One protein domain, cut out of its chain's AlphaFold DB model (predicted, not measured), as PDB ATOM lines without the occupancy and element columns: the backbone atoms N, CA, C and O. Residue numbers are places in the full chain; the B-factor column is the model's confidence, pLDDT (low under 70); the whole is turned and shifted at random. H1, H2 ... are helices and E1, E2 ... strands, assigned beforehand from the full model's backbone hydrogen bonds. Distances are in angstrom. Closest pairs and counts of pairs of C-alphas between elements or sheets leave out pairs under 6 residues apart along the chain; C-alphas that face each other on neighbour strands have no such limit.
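AT A GLANCE: This is residues 4 to 100 of the 100 residues of an uncharacterized protein of Stylonychia lemnae (UniProt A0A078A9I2). Three antiparallel strands, in the order E1, E2, E3, make a small, twisted sheet with the short helix H2 on it; from this body a long tail sticks out, residues 4 to 30, with H1 at its tip. The 97 printed residues run H1, E1, E2, E3, H2; the strands form a meander, each the antiparallel neighbour of the one before. The class is mixed, with under half of the residues in named elements. The whole is extended, radius of gyration of the C-alphas 21.6 A, spans 76 by 29 by 16 A.

IN THESE COORDINATES: E1, residues 40 to 49, measures 25.1 A; E2, residues 52 to 61, 27.8 A; E3, residues 66 to 77, 28.6 A. H2, residues 81 to 84, ends at C-alpha 84 (189.407, 227.968, 198.703). H1, residues 4 to 12, begins at C-alpha 4 (252.264, 252.378, 203.227).

HOW THE PARTS SIT: Hairpin E1 and E2 has N 46 and O 56 within hydrogen-bond range, 2.9 A; hairpin E2 and E3 has N 57 and O 69, 2.9 A. H2 is on the sheet at a height of 6.1 A; its closest C-alphas to E1 are Tyr 81 and Cys 49, 4.9 A. H1, with 3 of 5 O i to N i+4 pairs within range, is not on the sheet; H2 is too short for such a pair.

THE WHOLE: The C-alphas farthest apart, Leu 4 and Ser 51, are 76.5 A apart. The printed part has no cut. The link H1 to E1 is long, 27 residues. Residues 4 to 39 and 99 to 100 have pLDDT under 70.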
ATOM      1  N   LEU A   4     253.051 252.568 204.456       49.56
ATOM      2  CA  LEU A   4     252.264 252.378 203.227       49.56
ATOM      3  C   LEU A   4     251.353 251.141 203.272       49.56
ATOM      4  O   LEU A   4     250.358 251.080 202.560       49.56
ATOM      5  N   THR A   5     251.678 250.148 204.102       52.22
ATOM      6  CA  THR A   5     250.939 248.879 204.172       52.22
ATOM      7  C   THR A   5     249.689 248.962 205.044       52.22
ATOM      8  O   THR A   5     248.744 248.218 204.813       52.22
ATOM      9  N   THR A   6     249.634 249.881 206.009       52.69
ATOM     10  CA  THR A   6     248.466 250.056 206.888       52.69
ATOM     11  C   THR A   6     247.310 250.793 206.211       52.69
ATOM     12  O   THR A   6     246.153 250.498 206.502       52.69
ATOM     13  N   VAL A   7     247.587 251.681 205.250       52.81
ATOM     14  CA  VAL A   7     246.542 252.402 204.495       52.81
ATOM     15  C   VAL A   7     245.797 251.468 203.529       52.81
ATOM     16  O   VAL A   7     244.582 251.575 203.377       52.81
ATOM     17  N   LEU A   8     246.489 250.485 202.943       53.22
ATOM     18  CA  LEU A   8     245.889 249.495 202.036       53.22
ATOM     19  C   LEU A   8     244.925 248.526 202.741       53.22
ATOM     20  O   LEU A   8     243.953 248.083 202.133       53.22
ATOM     21  N   ILE A   9     245.143 248.236 204.027       54.22
ATOM     22  CA  ILE A   9     244.266 247.342 204.801       54.22
ATOM     23  C   ILE A   9     242.965 248.062 205.192       54.22
ATOM     24  O   ILE A   9     241.897 247.450 205.163       54.22
ATOM     25  N   LEU A  10     243.017 249.373 205.472       50.56
ATOM     26  CA  LEU A  10     241.810 250.157 205.768       50.56
ATOM     27  C   LEU A  10     240.907 250.336 204.536       50.56
ATOM     28  O   LEU A  10     239.687 250.286 204.667       50.56
ATOM     29  N   LEU A  11     241.481 250.484 203.335       51.84
ATOM     30  CA  LEU A  11     240.703 250.564 202.090       51.84
ATOM     31  C   LEU A  11     240.095 249.216 201.662       51.84
ATOM     32  O   LEU A  11     239.052 249.209 201.012       51.84
ATOM     33  N   GLY A  12     240.675 248.081 202.066       49.84
ATOM     34  CA  GLY A  12     240.110 246.749 201.801       49.84
ATOM     35  C   GLY A  12     238.816 246.448 202.573       49.84
ATOM     36  O   GLY A  12     237.974 245.694 202.090       49.84
ATOM     37  N   LEU A  13     238.615 247.077 203.735       50.00
ATOM     38  CA  LEU A  13     237.414 246.905 204.565       50.00
ATOM     39  C   LEU A  13     236.196 247.695 204.063       50.00
ATOM     40  O   LEU A  13     235.072 247.402 204.460       50.00
ATOM     41  N   ILE A  14     236.391 248.670 203.170       52.03
ATOM     42  CA  ILE A  14     235.289 249.469 202.610       52.03
ATOM     43  C   ILE A  14     234.659 248.756 201.398       52.03
ATOM     44  O   ILE A  14     233.482 248.955 201.109       52.03
ATOM     45  N   PHE A  15     235.394 247.865 200.721       46.44
ATOM     46  CA  PHE A  15     234.904 247.158 199.527       46.44
ATOM     47  C   PHE A  15     234.138 245.854 199.803       46.44
ATOM     48  O   PHE A  15     233.509 245.323 198.888       46.44
ATOM     49  N   THR A  16     234.109 245.340 201.035       48.34
ATOM     50  CA  THR A  16     233.330 244.130 201.374       48.34
ATOM     51  C   THR A  16     231.897 244.418 201.823       48.34
ATOM     52  O   THR A  16     231.072 243.506 201.845       48.34
ATOM     53  N   SER A  17     231.537 245.674 202.095       44.31
ATOM     54  CA  SER A  17     230.173 246.044 202.508       44.31
ATOM     55  C   SER A  17     229.149 246.038 201.363       44.31
ATOM     56  O   SER A  17     227.948 246.071 201.621       44.31
ATOM     57  N   GLN A  18     229.579 245.913 200.101       41.94
ATOM     58  CA  GLN A  18     228.673 245.831 198.944       41.94
ATOM     59  C   GLN A  18     228.420 244.397 198.441       41.94
ATOM     60  O   GLN A  18     227.626 244.201 197.521       41.94
ATOM     61  N   ALA A  19     229.037 243.379 199.057       42.09
ATOM     62  CA  ALA A  19     228.869 241.974 198.672       42.09
ATOM     63  C   ALA A  19     227.729 241.247 199.411       42.09
ATOM     64  O   ALA A  19     227.412 240.109 199.074       42.09
ATOM     65  N   VAL A  20     227.044 241.907 200.352       42.12
ATOM     66  CA  VAL A  20     225.770 241.414 200.908       42.12
ATOM     67  C   VAL A  20     224.594 242.055 200.167       42.12
ATOM     68  O   VAL A  20     223.566 242.389 200.744       42.12
ATOM     69  N   LYS A  21     224.687 242.183 198.837       40.25
ATOM     70  CA  LYS A  21     223.478 242.031 198.021       40.25
ATOM     71  C   LYS A  21     223.150 240.549 198.021       40.25
ATOM     72  O   LYS A  21     223.524 239.798 197.126       40.25
ATOM     73  N   LEU A  22     222.516 240.170 199.127       39.25
ATOM     74  CA  LEU A  22     221.825 238.926 199.387       39.25
ATOM     75  C   LEU A  22     221.157 238.475 198.082       39.25
ATOM     76  O   LEU A  22     220.099 238.964 197.696       39.25
ATOM     77  N   ASN A  23     221.799 237.549 197.373       37.84
ATOM     78  CA  ASN A  23     221.210 236.850 196.241       37.84
ATOM     79  C   ASN A  23     220.251 235.785 196.789       37.84
ATOM     80  O   ASN A  23     220.345 234.602 196.481       37.84
ATOM     81  N   LEU A  24     219.327 236.211 197.651       39.81
ATOM     82  CA  LEU A  24     218.091 235.498 197.905       39.81
ATOM     83  C   LEU A  24     217.170 235.910 196.768       39.81
ATOM     84  O   LEU A  24     216.323 236.789 196.887       39.81
ATOM     85  N   LYS A  25     217.411 235.286 195.615       36.75
ATOM     86  CA  LYS A  25     216.558 235.321 194.434       36.75
ATOM     87  C   LYS A  25     215.224 234.663 194.799       36.75
ATOM     88  O   LYS A  25     214.969 233.513 194.468       36.75
ATOM     89  N   SER A  26     214.409 235.390 195.565       42.78
ATOM     90  CA  SER A  26     213.016 235.670 195.246       42.78
ATOM     91  C   SER A  26     212.258 234.454 194.697       42.78
ATOM     92  O   SER A  26     211.742 234.451 193.581       42.78
ATOM     93  N   LYS A  27     212.157 233.409 195.518       36.25
ATOM     94  CA  LYS A  27     210.987 232.520 195.513       36.25
ATOM     95  C   LYS A  27     209.983 232.891 196.613       36.25
ATOM     96  O   LYS A  27     208.941 232.260 196.713       36.25
ATOM     97  N   ALA A  28     210.281 233.939 197.390       39.84
ATOM     98  CA  ALA A  28     209.378 234.574 198.353       39.84
ATOM     99  C   ALA A  28     208.507 235.692 197.735       39.84
ATOM    100  O   ALA A  28     207.593 236.203 198.374       39.84
ATOM    101  N   VAL A  29     208.733 236.037 196.459       42.72
ATOM    102  CA  VAL A  29     208.041 237.140 195.761       42.72
ATOM    103  C   VAL A  29     206.578 236.845 195.399       42.72
ATOM    104  O   VAL A  29     205.888 237.710 194.873       42.72
ATOM    105  N   SER A  30     206.035 235.678 195.752       39.19
ATOM    106  CA  SER A  30     204.586 235.450 195.656       39.19
ATOM    107  C   SER A  30     203.830 235.640 196.974       39.19
ATOM    108  O   SER A  30     202.606 235.598 196.947       39.19
ATOM    109  N   ILE A  31     204.517 235.838 198.110       42.47
ATOM    110  CA  ILE A  31     203.871 236.037 199.423       42.47
ATOM    111  C   ILE A  31     204.208 237.416 200.012       42.47
ATOM    112  O   ILE A  31     203.421 237.958 200.764       42.47
ATOM    113  N   GLU A  32     205.291 238.087 199.615       40.00
ATOM    114  CA  GLU A  32     205.650 239.427 200.136       40.00
ATOM    115  C   GLU A  32     204.867 240.612 199.529       40.00
ATOM    116  O   GLU A  32     205.275 241.763 199.637       40.00
ATOM    117  N   LYS A  33     203.702 240.354 198.928       42.69
ATOM    118  CA  LYS A  33     202.616 241.347 198.855       42.69
ATOM    119  C   LYS A  33     201.524 240.999 199.867       42.69
ATOM    120  O   LYS A  33     200.337 241.122 199.588       42.69
ATOM    121  N   LEU A  34     201.922 240.552 201.055       48.44
ATOM    122  CA  LEU A  34     201.093 240.723 202.238       48.44
ATOM    123  C   LEU A  34     200.980 242.226 202.422       48.44
ATOM    124  O   LEU A  34     201.963 242.886 202.748       48.44
ATOM    125  N   GLN A  35     199.817 242.751 202.067       45.44
ATOM    126  CA  GLN A  35     199.512 244.160 202.143       45.44
ATOM    127  C   GLN A  35     200.005 244.756 203.456       45.44
ATOM    128  O   GLN A  35     199.513 244.442 204.539       45.44
ATOM    129  N   GLN A  36     201.013 245.603 203.339       44.00
ATOM    130  CA  GLN A  36     201.526 246.383 204.438       44.00
ATOM    131  C   GLN A  36     200.643 247.630 204.509       44.00
ATOM    132  O   GLN A  36     200.912 248.624 203.846       44.00
ATOM    133  N   SER A  37     199.539 247.544 205.253       52.75
ATOM    134  CA  SER A  37     198.951 248.751 205.838       52.75
ATOM    135  C   SER A  37     199.958 249.229 206.887       52.75
ATOM    136  O   SER A  37     200.495 248.389 207.610       52.75
ATOM    137  N   ASP A  38     200.282 250.526 206.938       58.12
ATOM    138  CA  ASP A  38     201.490 251.109 207.572       58.12
ATOM    139  C   ASP A  38     201.793 250.670 209.026       58.12
ATOM    140  O   ASP A  38     202.882 250.913 209.550       58.12
ATOM    141  N   GLN A  39     200.861 249.992 209.697       67.00
ATOM    142  CA  GLN A  39     200.945 249.589 211.099       67.00
ATOM    143  C   GLN A  39     200.791 248.083 211.360       67.00
ATOM    144  O   GLN A  39     201.007 247.658 212.494       67.00
ATOM    145  N   LEU A  40     200.431 247.269 210.360       73.94
ATOM    146  CA  LEU A  40     200.132 245.844 210.539       73.94
ATOM    147  C   LEU A  40     200.892 244.980 209.532       73.94
ATOM    148  O   LEU A  40     200.822 245.179 208.321       73.94
ATOM    149  N   ARG A  41     201.585 243.965 210.046       81.62
ATOM    150  CA  ARG A  41     202.282 242.950 209.255       81.62
ATOM    151  C   ARG A  41     201.579 241.613 209.403       81.62
ATOM    152  O   ARG A  41     201.462 241.107 210.515       81.62
ATOM    153  N   ILE A  42     201.183 240.987 208.300       84.50
ATOM    154  CA  ILE A  42     200.715 239.597 208.340       84.50
ATOM    155  C   ILE A  42     201.930 238.690 208.551       84.50
ATOM    156  O   ILE A  42     202.912 238.759 207.811       84.50
ATOM    157  N   ILE A  43     201.870 237.857 209.583       87.44
ATOM    158  CA  ILE A  43     202.931 236.912 209.945       87.44
ATOM    159  C   ILE A  43     202.539 235.460 209.662       87.44
ATOM    160  O   ILE A  43     203.415 234.626 209.445       87.44
ATOM    161  N   ALA A  44     201.240 235.164 209.592       85.88
ATOM    162  CA  ALA A  44     200.726 233.888 209.114       85.88
ATOM    163  C   ALA A  44     199.367 234.076 208.439       85.88
ATOM    164  O   ALA A  44     198.598 234.958 208.820       85.88
ATOM    165  N   GLN A  45     199.069 233.218 207.466       88.38
ATOM    166  CA  GLN A  45     197.771 233.159 206.802       88.38
ATOM    167  C   GLN A  45     197.325 231.706 206.649       88.38
ATOM    168  O   GLN A  45     198.142 230.826 206.368       88.38
ATOM    169  N   PHE A  46     196.030 231.464 206.786       87.75
ATOM    170  CA  PHE A  46     195.407 230.200 206.426       87.75
ATOM    171  C   PHE A  46     193.983 230.421 205.931       87.75
ATOM    172  O   PHE A  46     193.391 231.483 206.106       87.75
ATOM    173  N   THR A  47     193.452 229.406 205.270       89.19
ATOM    174  CA  THR A  47     192.098 229.401 204.723       89.19
ATOM    175  C   THR A  47     191.405 228.144 205.178       89.19
ATOM    176  O   THR A  47     192.004 227.069 205.118       89.19
ATOM    177  N   ASP A  48     190.150 228.291 205.569       89.88
ATOM    178  CA  ASP A  48     189.277 227.179 205.911       89.88
ATOM    179  C   ASP A  48     187.977 227.241 205.110       89.88
ATOM    180  O   ASP A  48     187.665 228.244 204.459       89.88
ATOM    181  N   CYS A  49     187.231 226.146 205.155       90.38
ATOM    182  CA  CYS A  49     185.960 225.986 204.491       90.38
ATOM    183  C   CYS A  49     184.923 225.352 205.425       90.38
ATOM    184  O   CYS A  49     184.984 224.152 205.679       90.38
ATOM    185  N   ASP A  50     183.944 226.150 205.860       84.38
ATOM    186  CA  ASP A  50     182.831 225.701 206.724       84.38
ATOM    187  C   ASP A  50     181.435 225.942 206.102       84.38
ATOM    188  O   ASP A  50     180.411 225.584 206.665       84.38
ATOM    189  N   SER A  51     181.381 226.581 204.928       88.31
ATOM    190  CA  SER A  51     180.210 226.835 204.045       88.31
ATOM    191  C   SER A  51     180.579 227.935 203.049       88.31
ATOM    192  O   SER A  51     180.123 227.980 201.906       88.31
ATOM    193  N   VAL A  52     181.445 228.836 203.507       92.12
ATOM    194  CA  VAL A  52     182.145 229.850 202.729       92.12
ATOM    195  C   VAL A  52     183.633 229.753 203.020       92.12
ATOM    196  O   VAL A  52     184.037 229.291 204.090       92.12
ATOM    197  N   CYS A  53     184.447 230.183 202.064       91.12
ATOM    198  CA  CYS A  53     185.883 230.281 202.264       91.12
ATOM    199  C   CYS A  53     186.180 231.373 203.283       91.12
ATOM    200  O   CYS A  53     185.893 232.542 203.025       91.12
ATOM    201  N   THR A  54     186.777 231.010 204.409       91.75
ATOM    202  CA  THR A  54     187.169 231.964 205.446       91.75
ATOM    203  C   THR A  54     188.676 232.101 205.465       91.75
ATOM    204  O   THR A  54     189.405 231.116 205.571       91.75
ATOM    205  N   PHE A  55     189.142 233.338 205.346       90.56
ATOM    206  CA  PHE A  55     190.544 233.691 205.466       90.56
ATOM    207  C   PHE A  55     190.856 234.052 206.905       90.56
ATOM    208  O   PHE A  55     190.161 234.854 207.523       90.56
ATOM    209  N   TYR A  56     191.945 233.502 207.405       90.12
ATOM    210  CA  TYR A  56     192.453 233.773 208.729       90.12
ATOM    211  C   TYR A  56     193.863 234.312 208.617       90.12
ATOM    212  O   TYR A  56     194.698 233.766 207.890       90.12
ATOM    213  N   VAL A  57     194.132 235.381 209.351       89.94
ATOM    214  CA  VAL A  57     195.448 236.001 209.392       89.94
ATOM    215  C   VAL A  57     195.857 236.242 210.829       89.94
ATOM    216  O   VAL A  57     195.072 236.688 211.664       89.94
ATOM    217  N   LEU A  58     197.124 235.969 211.100       89.50
ATOM    218  CA  LEU A  58     197.797 236.469 212.279       89.50
ATOM    219  C   LEU A  58     198.528 237.740 211.859       89.50
ATOM    220  O   LEU A  58     199.427 237.687 211.012       89.50
ATOM    221  N   VAL A  59     198.129 238.875 212.419       89.25
ATOM    222  CA  VAL A  59     198.779 240.168 212.197       89.25
ATOM    223  C   VAL A  59     199.597 240.557 213.415       89.25
ATOM    224  O   VAL A  59     199.215 240.269 214.544       89.25
ATOM    225  N   GLN A  60     200.715 241.228 213.185       86.94
ATOM    226  CA  GLN A  60     201.548 241.818 214.218       86.94
ATOM    227  C   GLN A  60     201.588 243.335 214.031       86.94
ATOM    228  O   GLN A  60     201.819 243.811 212.916       86.94
ATOM    229  N   ASN A  61     201.353 244.085 215.107       85.31
ATOM    230  CA  ASN A  61     201.503 245.536 215.107       85.31
ATOM    231  C   ASN A  61     202.981 245.951 215.277       85.31
ATOM    232  O   ASN A  61     203.852 245.114 215.526       85.31
ATOM    233  N   GLN A  62     203.282 247.246 215.163       83.19
ATOM    234  CA  GLN A  62     204.654 247.750 215.331       83.19
ATOM    235  C   GLN A  62     205.228 247.535 216.745       83.19
ATOM    236  O   GLN A  62     206.442 247.409 216.891       83.19
ATOM    237  N   ASP A  63     204.372 247.419 217.764       85.69
ATOM    238  CA  ASP A  63     204.768 247.126 219.151       85.69
ATOM    239  C   ASP A  63     205.046 245.631 219.395       85.69
ATOM    240  O   ASP A  63     205.423 245.232 220.495       85.69
ATOM    241  N   GLY A  64     204.844 244.782 218.381       83.06
ATOM    242  CA  GLY A  64     205.017 243.335 218.467       83.06
ATOM    243  C   GLY A  64     203.782 242.563 218.944       83.06
ATOM    244  O   GLY A  64     203.831 241.328 218.950       83.06
ATOM    245  N   ASN A  65     202.678 243.242 219.273       86.88
ATOM    246  CA  ASN A  65     201.410 242.618 219.652       86.88
ATOM    247  C   ASN A  65     200.816 241.855 218.474       86.88
ATOM    248  O   ASN A  65     200.772 242.360 217.351       86.88
ATOM    249  N   GLN A  66     200.343 240.641 218.746       89.44
ATOM    250  CA  GLN A  66     199.761 239.766 217.739       89.44
ATOM    251  C   GLN A  66     198.246 239.708 217.897       89.44
ATOM    252  O   GLN A  66     197.737 239.523 219.000       89.44
ATOM    253  N   HIS A  67     197.543 239.836 216.778       86.62
ATOM    254  CA  HIS A  67     196.094 239.747 216.716       86.62
ATOM    255  C   HIS A  67     195.690 238.747 215.653       86.62
ATOM    256  O   HIS A  67     196.249 238.712 214.553       86.62
ATOM    257  N   PHE A  68     194.689 237.951 215.986       88.56
ATOM    258  CA  PHE A  68     194.058 237.066 215.041       88.56
ATOM    259  C   PHE A  68     192.879 237.787 214.389       88.56
ATOM    260  O   PHE A  68     192.111 238.467 215.066       88.56
ATOM    261  N   LYS A  69     192.761 237.679 213.068       89.00
ATOM    262  CA  LYS A  69     191.637 238.235 212.316       89.00
ATOM    263  C   LYS A  69     191.070 237.177 211.387       89.00
ATOM    264  O   LYS A  69     191.820 236.432 210.752       89.00
ATOM    265  N   ALA A  70     189.751 237.176 211.261       89.94
ATOM    266  CA  ALA A  70     189.015 236.318 210.345       89.94
ATOM    267  C   ALA A  70     188.218 237.164 209.345       89.94
ATOM    268  O   ALA A  70     187.637 238.188 209.709       89.94
ATOM    269  N   CYS A  71     188.176 236.724 208.092       90.31
ATOM    270  CA  CYS A  71     187.420 237.344 207.013       90.31
ATOM    271  C   CYS A  71     186.730 236.263 206.165       90.31
ATOM    272  O   CYS A  71     187.388 235.589 205.365       90.31
ATOM    273  N   PRO A  72     185.411 236.068 206.314       90.56
ATOM    274  CA  PRO A  72     184.651 235.170 205.454       90.56
ATOM    275  C   PRO A  72     184.434 235.793 204.071       90.56
ATOM    276  O   PRO A  72     184.045 236.955 203.941       90.56
ATOM    277  N   SER A  73     184.640 235.004 203.020       86.94
ATOM    278  CA  SER A  73     184.343 235.393 201.646       86.94
ATOM    279  C   SER A  73     182.845 235.322 201.382       86.94
ATOM    280  O   SER A  73     182.266 234.242 201.297       86.94
ATOM    281  N   ILE A  74     182.214 236.474 201.161       79.50
ATOM    282  CA  ILE A  74     180.796 236.530 200.774       79.50
ATOM    283  C   ILE A  74     180.541 236.054 199.333       79.50
ATOM    284  O   ILE A  74     179.397 235.808 198.965       79.50
ATOM    285  N   LEU A  75     181.590 235.935 198.510       81.44
ATOM    286  CA  LEU A  75     181.488 235.578 197.088       81.44
ATOM    287  C   LEU A  75     181.845 234.117 196.798       81.44
ATOM    288  O   LEU A  75     181.607 233.637 195.690       81.44
ATOM    289  N   HIS A  76     182.433 233.410 197.764       84.25
ATOM    290  CA  HIS A  76     182.961 232.064 197.556       84.25
ATOM    291  C   HIS A  76     182.419 231.109 198.615       84.25
ATOM    292  O   HIS A  76     183.028 230.917 199.668       84.25
ATOM    293  N   SER A  77     181.269 230.501 198.313       90.12
ATOM    294  CA  SER A  77     180.803 229.303 199.011       90.12
ATOM    295  C   SER A  77     181.752 228.141 198.741       90.12
ATOM    296  O   SER A  77     182.302 228.042 197.643       90.12
ATOM    297  N   CYS A  78     181.898 227.240 199.699       89.50
ATOM    298  CA  CYS A  78     182.731 226.062 199.536       89.50
ATOM    299  C   CYS A  78     182.157 224.885 200.327       89.50
ATOM    300  O   CYS A  78     181.506 225.067 201.353       89.50
ATOM    301  N   ASN A  79     182.437 223.674 199.854       91.50
ATOM    302  CA  ASN A  79     182.147 222.433 200.579       91.50
ATOM    303  C   ASN A  79     183.421 221.681 200.974       91.50
ATOM    304  O   ASN A  79     183.371 220.696 201.713       91.50
ATOM    305  N   ARG A  80     184.570 222.082 200.421       88.00
ATOM    306  CA  ARG A  80     185.865 221.447 200.656       88.00
ATOM    307  C   ARG A  80     186.967 222.496 200.701       88.00
ATOM    308  O   ARG A  80     186.992 223.411 199.886       88.00
ATOM    309  N   TYR A  81     187.947 222.299 201.582       81.88
ATOM    310  CA  TYR A  81     189.044 223.254 201.798       81.88
ATOM    311  C   TYR A  81     189.824 223.621 200.520       81.88
ATOM    312  O   TYR A  81     190.302 224.745 200.375       81.88
ATOM    313  N   TRP A  82     189.972 222.687 199.574       85.19
ATOM    314  CA  TRP A  82     190.746 222.918 198.351       85.19
ATOM    315  C   TRP A  82     190.037 223.844 197.357       85.19
ATOM    316  O   TRP A  82     190.704 224.390 196.485       85.19
ATOM    317  N   GLU A  83     188.728 224.062 197.498       87.06
ATOM    318  CA  GLU A  83     187.967 225.027 196.690       87.06
ATOM    319  C   GLU A  83     188.357 226.471 197.039       87.06
ATOM    320  O   GLU A  83     188.278 227.361 196.198       87.06
ATOM    321  N   CYS A  84     188.871 226.686 198.253       85.62
ATOM    322  CA  CYS A  84     189.407 227.968 198.703       85.62
ATOM    323  C   CYS A  84     190.880 228.166 198.321       85.62
ATOM    324  O   CYS A  84     191.450 229.242 198.521       85.62
ATOM    325  N   LYS A  85     191.533 227.129 197.779       83.44
ATOM    326  CA  LYS A  85     192.957 227.166 197.453       83.44
ATOM    327  C   LYS A  85     193.193 228.077 196.252       83.44
ATOM    328  O   LYS A  85     192.665 227.848 195.171       83.44
ATOM    329  N   GLY A  86     194.060 229.069 196.428       80.06
ATOM    330  CA  GLY A  86     194.411 230.017 195.368       80.06
ATOM    331  C   GLY A  86     193.468 231.215 195.260       80.06
ATOM    332  O   GLY A  86     193.705 232.072 194.411       80.06
ATOM    333  N   LEU A  87     192.457 231.316 196.131       85.25
ATOM    334  CA  LEU A  87     191.753 232.578 196.311       85.25
ATOM    335  C   LEU A  87     192.716 233.621 196.884       85.25
ATOM    336  O   LEU A  87     193.561 233.316 197.731       85.25
ATOM    337  N   GLN A  88     192.593 234.851 196.396       83.69
ATOM    338  CA  GLN A  88     193.392 235.953 196.908       83.69
ATOM    339  C   GLN A  88     192.906 236.343 198.295       83.69
ATOM    340  O   GLN A  88     191.704 236.441 198.544       83.69
ATOM    341  N   LEU A  89     193.874 236.568 199.178       82.75
ATOM    342  CA  LEU A  89     193.615 237.120 200.490       82.75
ATOM    343  C   LEU A  89     192.994 238.515 200.317       82.75
ATOM    344  O   LEU A  89     193.560 239.317 199.572       82.75
ATOM    345  N   PRO A  90     191.862 238.810 200.973       82.75
ATOM    346  CA  PRO A  90     191.291 240.144 200.963       82.75
ATOM    347  C   PRO A  90     192.266 241.161 201.532       82.75
ATOM    348  O   PRO A  90     193.105 240.851 202.380       82.75
ATOM    349  N   ASP A  91     192.113 242.395 201.087       82.94
ATOM    350  CA  ASP A  91     192.947 243.474 201.570       82.94
ATOM    351  C   ASP A  91     192.738 243.707 203.075       82.94
ATOM    352  O   ASP A  91     191.599 243.624 203.522       82.94
ATOM    353  N   LEU A  92     193.770 244.007 203.877       80.62
ATOM    354  CA  LEU A  92     193.654 244.243 205.332       80.62
ATOM    355  C   LEU A  92     192.697 245.390 205.693       80.62
ATOM    356  O   LEU A  92     192.161 245.405 206.801       80.62
ATOM    357  N   ASP A  93     192.453 246.307 204.759       81.44
ATOM    358  CA  ASP A  93     191.483 247.397 204.903       81.44
ATOM    359  C   ASP A  93     190.035 246.951 204.606       81.44
ATOM    360  O   ASP A  93     189.091 247.732 204.739       81.44
ATOM    361  N   ASN A  94     189.822 245.695 204.197       83.62
ATOM    362  CA  ASN A  94     188.496 245.155 203.928       83.62
ATOM    363  C   ASN A  94     187.668 245.087 205.227       83.62
ATOM    364  O   ASN A  94     188.126 244.527 206.228       83.62
ATOM    365  N   PRO A  95     186.415 245.574 205.229       84.19
ATOM    366  CA  PRO A  95     185.561 245.554 206.419       84.19
ATOM    367  C   PRO A  95     185.216 244.143 206.921       84.19
ATOM    368  O   PRO A  95     184.665 244.000 208.009       84.19
ATOM    369  N   CYS A  96     185.508 243.095 206.150       86.94
ATOM    370  CA  CYS A  96     185.296 241.715 206.566       86.94
ATOM    371  C   CYS A  96     186.189 241.274 207.732       86.94
ATOM    372  O   CYS A  96     185.830 240.302 208.396       86.94
ATOM    373  N   TRP A  97     187.331 241.935 207.968       87.12
ATOM    374  CA  TRP A  97     188.259 241.565 209.034       87.12
ATOM    375  C   TRP A  97     187.647 241.851 210.397       87.12
ATOM    376  O   TRP A  97     187.707 242.968 210.913       87.12
ATOM    377  N   LYS A  98     187.084 240.812 211.002       75.12
ATOM    378  CA  LYS A  98     186.635 240.856 212.387       75.12
ATOM    379  C   LYS A  98     187.844 240.673 213.299       75.12
ATOM    380  O   LYS A  98     188.723 239.860 213.011       75.12
ATOM    381  N   ASN A  99     187.893 241.468 214.363       63.03
ATOM    382  CA  ASN A  99     188.778 241.207 215.491       63.03
ATOM    383  C   ASN A  99     188.017 240.249 216.413       63.03
ATOM    384  O   ASN A  99     186.926 240.614 216.857       63.03
ATOM    385  N   ASP A 100     188.567 239.059 216.633       56.97
ATOM    386  CA  ASP A 100     188.130 238.167 217.714       56.97
ATOM    387  C   ASP A 100     188.849 238.521 219.026       56.97
ATOM    388  O   ASP A 100     190.013 238.994 218.961       56.97
TER     389      ASP A 100